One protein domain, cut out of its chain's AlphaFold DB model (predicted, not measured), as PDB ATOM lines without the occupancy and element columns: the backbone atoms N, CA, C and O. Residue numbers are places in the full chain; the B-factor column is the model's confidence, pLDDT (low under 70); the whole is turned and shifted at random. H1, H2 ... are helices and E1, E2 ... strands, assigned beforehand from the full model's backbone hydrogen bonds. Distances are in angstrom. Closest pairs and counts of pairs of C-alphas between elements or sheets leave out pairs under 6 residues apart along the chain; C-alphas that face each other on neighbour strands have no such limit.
ATOM      1  N   ASP A  23     -54.839 -46.695 -39.752       89.88
ATOM      2  CA  ASP A  23     -56.053 -45.892 -39.910       89.88
ATOM      3  C   ASP A  23     -55.772 -44.494 -40.487       89.88
ATOM      4  O   ASP A  23     -56.689 -43.708 -40.719       89.88
ATOM      5  N   GLY A  24     -54.500 -44.168 -40.739       90.00
ATOM      6  CA  GLY A  24     -54.088 -42.906 -41.342       90.00
ATOM      7  C   GLY A  24     -54.201 -41.701 -40.410       90.00
ATOM      8  O   GLY A  24     -54.089 -40.577 -40.885       90.00
ATOM      9  N   MET A  25     -54.393 -41.904 -39.102       91.62
ATOM     10  CA  MET A  25     -54.365 -40.822 -38.107       91.62
ATOM     11  C   MET A  25     -52.935 -40.334 -37.854       91.62
ATOM     12  O   MET A  25     -52.692 -39.146 -37.629       91.62
ATOM     13  N   LEU A  26     -51.981 -41.265 -37.910       95.25
ATOM     14  CA  LEU A  26     -50.559 -41.023 -37.730       95.25
ATOM     15  C   LEU A  26     -49.786 -41.416 -38.988       95.25
ATOM     16  O   LEU A  26     -50.043 -42.433 -39.621       95.25
ATOM     17  N   ILE A  27     -48.784 -40.620 -39.339       96.06
ATOM     18  CA  ILE A  27     -47.966 -40.825 -40.530       96.06
ATOM     19  C   ILE A  27     -46.524 -41.012 -40.091       96.06
ATOM     20  O   ILE A  27     -45.895 -40.112 -39.530       96.06
ATOM     21  N   ARG A  28     -45.964 -42.193 -40.362       96.38
ATOM     22  CA  ARG A  28     -44.543 -42.450 -40.125       96.38
ATOM     23  C   ARG A  28     -43.710 -41.773 -41.204       96.38
ATOM     24  O   ARG A  28     -43.759 -42.149 -42.370       96.38
ATOM     25  N   VAL A  29     -42.890 -40.813 -40.793       95.75
ATOM     26  CA  VAL A  29     -42.079 -39.992 -41.706       95.75
ATOM     27  C   VAL A  29     -40.585 -40.298 -41.631       95.75
ATOM     28  O   VAL A  29     -39.808 -39.800 -42.446       95.75
ATOM     29  N   GLY A  30     -40.165 -41.107 -40.656       95.44
ATOM     30  CA  GLY A  30     -38.767 -41.473 -40.480       95.44
ATOM     31  C   GLY A  30     -38.513 -42.315 -39.236       95.44
ATOM     32  O   GLY A  30     -39.410 -42.973 -38.699       95.44
ATOM     33  N   GLN A  31     -37.260 -42.304 -38.791       96.44
ATOM     34  CA  GLN A  31     -36.792 -43.039 -37.620       96.44
ATOM     35  C   GLN A  31     -35.539 -42.373 -37.037       96.44
ATOM     36  O   GLN A  31     -34.670 -41.924 -37.780       96.44
ATOM     37  N   CYS A  32     -35.440 -42.342 -35.707       93.25
ATOM     38  CA  CYS A  32     -34.269 -41.903 -34.953       93.25
ATOM     39  C   CYS A  32     -33.860 -43.014 -33.975       93.25
ATOM     40  O   CYS A  32     -34.539 -43.278 -32.980       93.25
ATOM     41  N   GLY A  33     -32.764 -43.718 -34.271       92.62
ATOM     42  CA  GLY A  33     -32.379 -44.907 -33.508       92.62
ATOM     43  C   GLY A  33     -33.469 -45.980 -33.575       92.62
ATOM     44  O   GLY A  33     -33.836 -46.412 -34.664       92.62
ATOM     45  N   LYS A  34     -34.004 -46.401 -32.425       92.62
ATOM     46  CA  LYS A  34     -35.127 -47.354 -32.352       92.62
ATOM     47  C   LYS A  34     -36.512 -46.698 -32.413       92.62
ATOM     48  O   LYS A  34     -37.500 -47.412 -32.512       92.62
ATOM     49  N   TYR A  35     -36.581 -45.372 -32.328       95.19
ATOM     50  CA  TYR A  35     -37.841 -44.651 -32.209       95.19
ATOM     51  C   TYR A  35     -38.341 -44.228 -33.595       95.19
ATOM     52  O   TYR A  35     -37.602 -43.551 -34.323       95.19
ATOM     53  N   PRO A  36     -39.559 -44.614 -34.004       97.56
ATOM     54  CA  PRO A  36     -40.171 -44.068 -35.204       97.56
ATOM     55  C   PRO A  36     -40.418 -42.566 -35.031       97.56
ATOM     56  O   PRO A  36     -40.712 -42.089 -33.935       97.56
ATOM     57  N   ILE A  37     -40.293 -41.824 -36.131       98.00
ATOM     58  CA  ILE A  37     -40.675 -40.413 -36.191       98.00
ATOM     59  C   ILE A  37     -42.040 -40.340 -36.856       98.00
ATOM     60  O   ILE A  37     -42.204 -40.810 -37.989       98.00
ATOM     61  N   ILE A  38     -42.998 -39.771 -36.140       97.88
ATOM     62  CA  ILE A  38     -44.418 -39.790 -36.467       97.88
ATOM     63  C   ILE A  38     -44.938 -38.362 -36.553       97.88
ATOM     64  O   ILE A  38     -44.570 -37.518 -35.741       97.88
ATOM     65  N   PHE A  39     -45.774 -38.083 -37.544       97.50
ATOM     66  CA  PHE A  39     -46.548 -36.849 -37.644       97.50
ATOM     67  C   PHE A  39     -48.026 -37.192 -37.455       97.50
ATOM     68  O   PHE A  39     -48.453 -38.265 -37.882       97.50
ATOM     69  N   THR A  40     -48.823 -36.302 -36.869       95.81
ATOM     70  CA  THR A  40     -50.283 -36.392 -37.031       95.81
ATOM     71  C   THR A  40     -50.649 -36.115 -38.488       95.81
ATOM     72  O   THR A  40     -49.975 -35.341 -39.175       95.81
ATOM     73  N   ALA A  41     -51.708 -36.755 -38.985       93.75
ATOM     74  CA  ALA A  41     -52.173 -36.541 -40.354       93.75
ATOM     75  C   ALA A  41     -52.537 -35.072 -40.614       93.75
ATOM     76  O   ALA A  41     -52.200 -34.531 -41.668       93.75
ATOM     77  N   ASN A  42     -53.136 -34.421 -39.612       92.31
ATOM     78  CA  ASN A  42     -53.429 -32.992 -39.610       92.31
ATOM     79  C   ASN A  42     -52.151 -32.165 -39.844       92.31
ATOM     80  O   ASN A  42     -52.067 -31.421 -40.821       92.31
ATOM     81  N   LEU A  43     -51.104 -32.365 -39.029       93.75
ATOM     82  CA  LEU A  43     -49.832 -31.671 -39.231       93.75
ATOM     83  C   LEU A  43     -49.274 -31.923 -40.639       93.75
ATOM     84  O   LEU A  43     -48.865 -30.979 -41.311       93.75
ATOM     85  N   PHE A  44     -49.251 -33.179 -41.088       94.44
ATOM     86  CA  PHE A  44     -48.631 -33.555 -42.356       94.44
ATOM     87  C   PHE A  44     -49.317 -32.922 -43.576       94.44
ATOM     88  O   PHE A  44     -48.629 -32.319 -44.405       94.44
ATOM     89  N   HIS A  45     -50.645 -33.029 -43.668       89.19
ATOM     90  CA  HIS A  45     -51.406 -32.586 -44.837       89.19
ATOM     91  C   HIS A  45     -51.770 -31.101 -44.791       89.19
ATOM     92  O   HIS A  45     -51.628 -30.408 -45.796       89.19
ATOM     93  N   GLU A  46     -52.208 -30.574 -43.644       77.50
ATOM     94  CA  GLU A  46     -52.730 -29.202 -43.583       77.50
ATOM     95  C   GLU A  46     -51.628 -28.138 -43.584       77.50
ATOM     96  O   GLU A  46     -51.850 -27.006 -44.016       77.50
ATOM     97  N   VAL A  47     -50.427 -28.484 -43.109       72.69
ATOM     98  CA  VAL A  47     -49.309 -27.533 -42.957       72.69
ATOM     99  C   VAL A  47     -48.252 -27.696 -44.061       72.69
ATOM    100  O   VAL A  47     -47.284 -26.940 -44.114       72.69
ATOM    101  N   GLY A  48     -48.456 -28.632 -44.996       78.12
ATOM    102  CA  GLY A  48     -47.621 -28.771 -46.192       78.12
ATOM    103  C   GLY A  48     -46.289 -29.489 -45.959       78.12
ATOM    104  O   GLY A  48     -45.309 -29.207 -46.647       78.12
ATOM    105  N   PHE A  49     -46.237 -30.440 -45.021       89.75
ATOM    106  CA  PHE A  49     -45.041 -31.266 -44.790       89.75
ATOM    107  C   PHE A  49     -44.938 -32.470 -45.740       89.75
ATOM    108  O   PHE A  49     -44.129 -33.375 -45.513       89.75
ATOM    109  N   GLU A  50     -45.709 -32.476 -46.830       87.81
ATOM    110  CA  GLU A  50     -45.533 -33.399 -47.954       87.81
ATOM    111  C   GLU A  50     -44.156 -33.199 -48.612       87.81
ATOM    112  O   GLU A  50     -43.474 -34.177 -48.950       87.81
ATOM    113  N   ASP A  51     -43.684 -31.946 -48.672       91.69
ATOM    114  CA  ASP A  51     -42.328 -31.619 -49.104       91.69
ATOM    115  C   ASP A  51     -41.290 -32.220 -48.145       91.69
ATOM    116  O   ASP A  51     -41.308 -32.024 -46.924       91.69
ATOM    117  N   ARG A  52     -40.366 -32.992 -48.721       91.94
ATOM    118  CA  ARG A  52     -39.360 -33.728 -47.961       91.94
ATOM    119  C   ARG A  52     -38.382 -32.812 -47.242       91.94
ATOM    120  O   ARG A  52     -38.036 -33.120 -46.104       91.94
ATOM    121  N   ASP A  53     -37.919 -31.747 -47.876       93.56
ATOM    122  CA  ASP A  53     -36.862 -30.903 -47.327       93.56
ATOM    123  C   ASP A  53     -37.406 -30.050 -46.182       93.56
ATOM    124  O   ASP A  53     -36.784 -29.969 -45.119       93.56
ATOM    125  N   ILE A  54     -38.627 -29.525 -46.338       92.56
ATOM    126  CA  ILE A  54     -39.343 -28.820 -45.266       92.56
ATOM    127  C   ILE A  54     -39.551 -29.755 -44.066       92.56
ATOM    128  O   ILE A  54     -39.266 -29.394 -42.920       92.56
ATOM    129  N   ARG A  55     -39.996 -30.990 -44.320       94.88
ATOM    130  CA  ARG A  55     -40.208 -31.993 -43.272       94.88
ATOM    131  C   ARG A  55     -38.915 -32.383 -42.560       94.88
ATOM    132  O   ARG A  55     -38.898 -32.473 -41.336       94.88
ATOM    133  N   VAL A  56     -37.828 -32.597 -43.301       95.50
ATOM    134  CA  VAL A  56     -36.516 -32.921 -42.724       95.50
ATOM    135  C   VAL A  56     -36.014 -31.775 -41.850       95.50
ATOM    136  O   VAL A  56     -35.544 -32.035 -40.742       95.50
ATOM    137  N   ALA A  57     -36.161 -30.524 -42.292       95.31
ATOM    138  CA  ALA A  57     -35.774 -29.358 -41.505       95.31
ATOM    139  C   ALA A  57     -36.557 -29.270 -40.184       95.31
ATOM    140  O   ALA A  57     -35.964 -29.027 -39.129       95.31
ATOM    141  N   LEU A  58     -37.871 -29.535 -40.212       95.88
ATOM    142  CA  LEU A  58     -38.689 -29.577 -38.999       95.88
ATOM    143  C   LEU A  58     -38.228 -30.684 -38.044       95.88
ATOM    144  O   LEU A  58     -38.037 -30.433 -36.852       95.88
ATOM    145  N   VAL A  59     -38.025 -31.894 -38.570       97.12
ATOM    146  CA  VAL A  59     -37.570 -33.041 -37.778       97.12
ATOM    147  C   VAL A  59     -36.233 -32.738 -37.112       97.12
ATOM    148  O   VAL A  59     -36.092 -32.939 -35.908       97.12
ATOM    149  N   GLN A  60     -35.267 -32.207 -37.862       97.25
ATOM    150  CA  GLN A  60     -33.965 -31.824 -37.319       97.25
ATOM    151  C   GLN A  60     -34.106 -30.790 -36.201       97.25
ATOM    152  O   GLN A  60     -33.544 -30.987 -35.126       97.25
ATOM    153  N   LYS A  61     -34.913 -29.739 -36.405       97.31
ATOM    154  CA  LYS A  61     -35.173 -28.726 -35.374       97.31
ATOM    155  C   LYS A  61     -35.747 -29.351 -34.098       97.31
ATOM    156  O   LYS A  61     -35.241 -29.069 -33.014       97.31
ATOM    157  N   GLY A  62     -36.751 -30.224 -34.210       97.00
ATOM    158  CA  GLY A  62     -37.335 -30.912 -33.053       97.00
ATOM    159  C   GLY A  62     -36.327 -31.789 -32.310       97.00
ATOM    160  O   GLY A  62     -36.218 -31.710 -31.088       97.00
ATOM    161  N   LEU A  63     -35.527 -32.566 -33.047       97.06
ATOM    162  CA  LEU A  63     -34.485 -33.415 -32.464       97.06
ATOM    163  C   LEU A  63     -33.411 -32.605 -31.731       97.06
ATOM    164  O   LEU A  63     -32.971 -33.027 -30.663       97.06
ATOM    165  N   GLU A  64     -32.993 -31.455 -32.263       97.44
ATOM    166  CA  GLU A  64     -32.053 -30.572 -31.565       97.44
ATOM    167  C   GLU A  64     -32.660 -30.001 -30.279       97.44
ATOM    168  O   GLU A  64     -32.008 -29.998 -29.236       97.44
ATOM    169  N   MET A  65     -33.931 -29.591 -30.305       97.25
ATOM    170  CA  MET A  65     -34.614 -29.072 -29.114       97.25
ATOM    171  C   MET A  65     -34.775 -30.133 -28.017       97.25
ATOM    172  O   MET A  65     -34.630 -29.821 -26.837       97.25
ATOM    173  N   LEU A  66     -35.017 -31.397 -28.380       96.19
ATOM    174  CA  LEU A  66     -35.138 -32.509 -27.423       96.19
ATOM    175  C   LEU A  66     -33.823 -32.855 -26.700       96.19
ATOM    176  O   LEU A  66     -33.848 -33.542 -25.671       96.19
ATOM    177  N   LYS A  67     -32.674 -32.399 -27.219       94.38
ATOM    178  CA  LYS A  67     -31.371 -32.541 -26.546       94.38
ATOM    179  C   LYS A  67     -31.194 -31.549 -25.400       94.38
ATOM    180  O   LYS A  67     -30.392 -31.809 -24.507       94.38
ATOM    181  N   VAL A  68     -31.910 -30.427 -25.427       95.50
ATOM    182  CA  VAL A  68     -31.867 -29.411 -24.372       95.50
ATOM    183  C   VAL A  68     -32.818 -29.844 -23.255       95.50
ATOM    184  O   VAL A  68     -33.992 -30.045 -23.556       95.50
ATOM    185  N   PRO A  69     -32.363 -30.023 -22.001       93.50
ATOM    186  CA  PRO A  69     -33.239 -30.378 -20.882       93.50
ATOM    187  C   PRO A  69     -34.294 -29.303 -20.609       93.50
ATOM    188  O   PRO A  69     -33.992 -28.114 -20.716       93.50
ATOM    189  N   ASP A  70     -35.491 -29.721 -20.206       94.81
ATOM    190  CA  ASP A  70     -36.581 -28.837 -19.787       94.81
ATOM    191  C   ASP A  70     -37.078 -29.226 -18.377       94.81
ATOM    192  O   ASP A  70     -37.115 -30.420 -18.071       94.81
ATOM    193  N   PRO A  71     -37.433 -28.271 -17.492       94.56
ATOM    194  CA  PRO A  71     -37.968 -28.580 -16.162       94.56
ATOM    195  C   PRO A  71     -39.235 -29.448 -16.158       94.56
ATOM    196  O   PRO A  71     -39.498 -30.108 -15.154       94.56
ATOM    197  N   GLU A  72     -40.010 -29.444 -17.245       92.75
ATOM    198  CA  GLU A  72     -41.214 -30.266 -17.410       92.75
ATOM    199  C   GLU A  72     -40.911 -31.678 -17.940       92.75
ATOM    200  O   GLU A  72     -41.813 -32.513 -18.049       92.75
ATOM    201  N   ASP A  73     -39.645 -31.983 -18.245       95.19
ATOM    202  CA  ASP A  73     -39.245 -33.327 -18.645       95.19
ATOM    203  C   ASP A  73     -39.519 -34.340 -17.528       95.19
ATOM    204  O   ASP A  73     -39.185 -34.154 -16.355       95.19
ATOM    205  N   THR A  74     -40.057 -35.487 -17.926       94.81
ATOM    206  CA  THR A  74     -40.235 -36.644 -17.049       94.81
ATOM    207  C   THR A  74     -39.275 -37.763 -17.450       94.81
ATOM    208  O   THR A  74     -38.625 -37.726 -18.496       94.81
ATOM    209  N   ASN A  75     -39.206 -38.822 -16.638       91.38
ATOM    210  CA  ASN A  75     -38.392 -40.002 -16.957       91.38
ATOM    211  C   ASN A  75     -38.838 -40.718 -18.243       91.38
ATOM    212  O   ASN A  75     -38.066 -41.488 -18.813       91.38
ATOM    213  N   THR A  76     -40.080 -40.500 -18.672       93.12
ATOM    214  CA  THR A  76     -40.694 -41.210 -19.796       93.12
ATOM    215  C   THR A  76     -41.070 -40.300 -20.951       93.12
ATOM    216  O   THR A  76     -41.233 -40.811 -22.046       93.12
ATOM    217  N   MET A  77     -41.207 -38.992 -20.743       95.25
ATOM    218  CA  MET A  77     -41.721 -38.068 -21.752       95.25
ATOM    219  C   MET A  77     -40.969 -36.738 -21.735       95.25
ATOM    220  O   MET A  77     -40.688 -36.199 -20.664       95.25
ATOM    221  N   ARG A  78     -40.704 -36.194 -22.923       97.12
ATOM    222  CA  ARG A  78     -40.206 -34.828 -23.141       97.12
ATOM    223  C   ARG A  78     -41.081 -34.123 -24.164       97.12
ATOM    224  O   ARG A  78     -41.447 -34.745 -25.158       97.12
ATOM    225  N   LEU A  79     -41.351 -32.838 -23.964       96.31
ATOM    226  CA  LEU A  79     -42.157 -32.017 -24.870       96.31
ATOM    227  C   LEU A  79     -41.412 -30.738 -25.245       96.31
ATOM    228  O   LEU A  79     -40.856 -30.056 -24.390       96.31
ATOM    229  N   ARG A  80     -41.391 -30.392 -26.531       97.31
ATOM    230  CA  ARG A  80     -40.780 -29.161 -27.043       97.31
ATOM    231  C   ARG A  80     -41.747 -28.429 -27.956       97.31
ATOM    232  O   ARG A  80     -42.242 -28.987 -28.933       97.31
ATOM    233  N   VAL A  81     -41.964 -27.149 -27.674       95.50
ATOM    234  CA  VAL A  81     -42.761 -26.253 -28.517       95.50
ATOM    235  C   VAL A  81     -41.856 -25.674 -29.605       95.50
ATOM    236  O   VAL A  81     -41.059 -24.777 -29.345       95.50
ATOM    237  N   ILE A  82     -41.948 -26.202 -30.826       94.06
ATOM    238  CA  ILE A  82     -41.119 -25.776 -31.967       94.06
ATOM    239  C   ILE A  82     -41.567 -24.410 -32.498       94.06
ATOM    240  O   ILE A  82     -40.735 -23.574 -32.873       94.06
ATOM    241  N   GLU A  83     -42.883 -24.216 -32.569       92.25
ATOM    242  CA  GLU A  83     -43.543 -22.977 -32.963       92.25
ATOM    243  C   GLU A  83     -44.769 -22.790 -32.066       92.25
ATOM    244  O   GLU A  83     -45.650 -23.653 -32.010       92.25
ATOM    245  N   VAL A  84     -44.788 -21.685 -31.314       87.19
ATOM    246  CA  VAL A  84     -45.816 -21.409 -30.302       87.19
ATOM    247  C   VAL A  84     -47.196 -21.387 -30.950       87.19
ATOM    248  O   VAL A  84     -47.416 -20.672 -31.924       87.19
ATOM    249  N   GLY A  85     -48.117 -22.180 -30.398       87.00
ATOM    250  CA  GLY A  85     -49.486 -22.299 -30.899       87.00
ATOM    251  C   GLY A  85     -49.623 -23.067 -32.215       87.00
ATOM    252  O   GLY A  85     -50.697 -23.028 -32.801       87.00
ATOM    253  N   ARG A  86     -48.563 -23.737 -32.698       88.56
ATOM    254  CA  ARG A  86     -48.608 -24.393 -34.010       88.56
ATOM    255  C   ARG A  86     -47.974 -25.769 -34.076       88.56
ATOM    256  O   ARG A  86     -48.569 -26.655 -34.674       88.56
ATOM    257  N   ILE A  87     -46.774 -25.959 -33.526       94.88
ATOM    258  CA  ILE A  87     -46.055 -27.232 -33.678       94.88
ATOM    259  C   ILE A  87     -45.371 -27.626 -32.381       94.88
ATOM    260  O   ILE A  87     -44.507 -26.904 -31.869       94.88
ATOM    261  N   TRP A  88     -45.725 -28.807 -31.894       96.69
ATOM    262  CA  TRP A  88     -45.098 -29.480 -30.767       96.69
ATOM    263  C   TRP A  88     -44.326 -30.714 -31.236       96.69
ATOM    264  O   TRP A  88     -44.620 -31.302 -32.276       96.69
ATOM    265  N   CYS A  89     -43.321 -31.095 -30.455       97.31
ATOM    266  CA  CYS A  89     -42.548 -32.317 -30.619       97.31
ATOM    267  C   CYS A  89     -42.459 -33.031 -29.275       97.31
ATOM    268  O   CYS A  89     -41.957 -32.467 -28.302       97.31
ATOM    269  N   ILE A  90     -42.955 -34.261 -29.229       97.25
ATOM    270  CA  ILE A  90     -43.010 -35.092 -28.032       97.25
ATOM    271  C   ILE A  90     -42.135 -36.314 -28.265       97.25
ATOM    272  O   ILE A  90     -42.221 -36.949 -29.312       97.25
ATOM    273  N   ALA A  91     -41.288 -36.645 -27.298       97.44
ATOM    274  CA  ALA A  91     -40.563 -37.906 -27.276       97.44
ATOM    275  C   ALA A  91     -41.027 -38.728 -26.080       97.44
ATOM    276  O   ALA A  91     -40.948 -38.254 -24.945       97.44
ATOM    277  N   ASP A  92     -41.467 -39.952 -26.341       95.69
ATOM    278  CA  ASP A  92     -41.922 -40.906 -25.333       95.69
ATOM    279  C   ASP A  92     -41.303 -42.305 -25.588       95.69
ATOM    280  O   ASP A  92     -40.442 -42.455 -26.468       95.69
ATOM    281  N   PRO A  93     -41.649 -43.363 -24.825       95.19
ATOM    282  CA  PRO A  93     -41.060 -44.682 -25.037       95.19
ATOM    283  C   PRO A  93     -41.457 -45.346 -26.364       95.19
ATOM    284  O   PRO A  93     -40.802 -46.319 -26.749       95.19
ATOM    285  N   GLN A  94     -42.502 -44.863 -27.041       95.00
ATOM    286  CA  GLN A  94     -43.031 -45.422 -28.282       95.00
ATOM    287  C   GLN A  94     -42.495 -44.700 -29.519       95.00
ATOM    288  O   GLN A  94     -42.121 -45.369 -30.482       95.00
ATOM    289  N   ALA A  95     -42.442 -43.366 -29.517       96.94
ATOM    290  CA  ALA A  95     -42.145 -42.583 -30.713       96.94
ATOM    291  C   ALA A  95     -41.579 -41.185 -30.420       96.94
ATOM    292  O   ALA A  95     -41.536 -40.704 -29.288       96.94
ATOM    293  N   ILE A  96     -41.149 -40.523 -31.497       98.12
ATOM    294  CA  ILE A  96     -40.978 -39.071 -31.541       98.12
ATOM    295  C   ILE A  96     -42.097 -38.515 -32.417       98.12
ATOM    296  O   ILE A  96     -42.071 -38.686 -33.639       98.12
ATOM    297  N   THR A  97     -43.069 -37.862 -31.794       97.94
ATOM    298  CA  THR A  97     -44.293 -37.402 -32.446       97.94
ATOM    299  C   THR A  97     -44.269 -35.893 -32.631       97.94
ATOM    300  O   THR A  97     -44.020 -35.142 -31.692       97.94
ATOM    301  N   PHE A  98     -44.541 -35.444 -33.851       97.56
ATOM    302  CA  PHE A  98     -44.753 -34.047 -34.197       97.56
ATOM    303  C   PHE A  98     -46.240 -33.839 -34.459       97.56
ATOM    304  O   PHE A  98     -46.858 -34.608 -35.198       97.56
ATOM    305  N   MET A  99     -46.815 -32.809 -33.854       96.25
ATOM    306  CA  MET A  99     -48.253 -32.566 -33.920       96.25
ATOM    307  C   MET A  99     -48.573 -31.088 -33.748       96.25
ATOM    308  O   MET A  99     -47.716 -30.303 -33.321       96.25
ATOM    309  N   ARG A 100     -49.811 -30.714 -34.060       94.06
ATOM    310  CA  ARG A 100     -50.349 -29.419 -33.650       94.06
ATOM    311  C   ARG A 100     -50.827 -29.506 -32.191       94.06
ATOM    312  O   ARG A 100     -51.208 -30.593 -31.767       94.06
ATOM    313  N   PRO A 101     -50.800 -28.411 -31.410       92.31
ATOM    314  CA  PRO A 101     -51.264 -28.428 -30.019       92.31
ATOM    315  C   PRO A 101     -52.700 -28.941 -29.851       92.31
ATOM    316  O   PRO A 101     -53.010 -29.557 -28.845       92.31
ATOM    317  N   GLU A 102     -53.566 -28.684 -30.827       91.81
ATOM    318  CA  GLU A 102     -54.961 -29.130 -30.857       91.81
ATOM    319  C   GLU A 102     -55.147 -30.627 -31.137       91.81
ATOM    320  O   GLU A 102     -56.247 -31.136 -30.937       91.81
ATOM    321  N   ASP A 103     -54.102 -31.321 -31.601       88.31
ATOM    322  CA  ASP A 103     -54.129 -32.773 -31.795       88.31
ATOM    323  C   ASP A 103     -53.731 -33.539 -30.511       88.31
ATOM    324  O   ASP A 103     -53.776 -34.771 -30.511       88.31
ATOM    325  N   TYR A 104     -53.284 -32.831 -29.461       80.94
ATOM    326  CA  TYR A 104     -52.872 -33.393 -28.167       80.94
ATOM    327  C   TYR A 104     -54.045 -33.467 -27.183       80.94
ATOM    328  O   TYR A 104     -54.209 -34.536 -26.553       80.94
TER     329      TYR A 104
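What this domain is: This is residues 23 to 104 of the 104 residues of an uncharacterized protein of Elusimicrobia bacterium RIFOXYA2_FULL_39_19 (UniProt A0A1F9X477). A strongly twisted sheet of five strands has the long helix H2 packed over one face, with the short helix H1 on that face near one end of E1, E2 and E5; the other face has no named helix. The printed part has 82 residues, with elements in the order E1 E2 H1 H2 E3 E4 E5. The sheet is mixed, in the order E1 E2 E5 E4 E3, and the class is mixed, helices and strands. The whole is compact, with a radius of gyration of the C-alphas of 11.9 A and spans of 32 by 28 by 24 A.

Where its parts are: E1, residues 26 to 32, begins at C-alpha 26 (-50.559, -41.023, -37.730) and is 16.5 A long. E2 is residues 35 to 40, 15.7 A. H1 is residues 41 to 46. H2, residues 52 to 67, is 22.9 A long. E3 is residues 78 to 83, 15.7 A; E4 is residues 87 to 91. E5, residues 96 to 99, ends at C-alpha 99 (-48.253, -32.566, -33.920).

How they stand to each other: E1 and E2 form an antiparallel hairpin, with N 27 and O 39 at 2.8 A. E2 and E5 are parallel, with N 98 and O 38 at 2.8 A. E3, E4 and E5 make a meander, each strand the antiparallel neighbour of the one before: N 90 and O 97 are 2.8 A apart, N 80 and O 89 2.8 A. E2, H1, H2 and E3 form a split strand-helix-strand unit, two strands running the same way with E5 and E4 between them; its crossover is left-handed. H2 is on the sheet; its closest C-alphas to E3 are Gly 62 and Ile 82, 6.5 A. H1 is on the same face, at a height over the sheet of 7.3 A. H1 and H2 are apart. Every O i to N i+4 pair is within hydrogen-bond range in H1, and 11 of 12 in H2.

The domain as a whole: The C-alphas farthest apart, Asp 23 and Pro 71, are 34.5 A apart. The printed part has no cut. The link from H2 to E3 is short, the other links tight. No printed residue is under 70 in pLDDT.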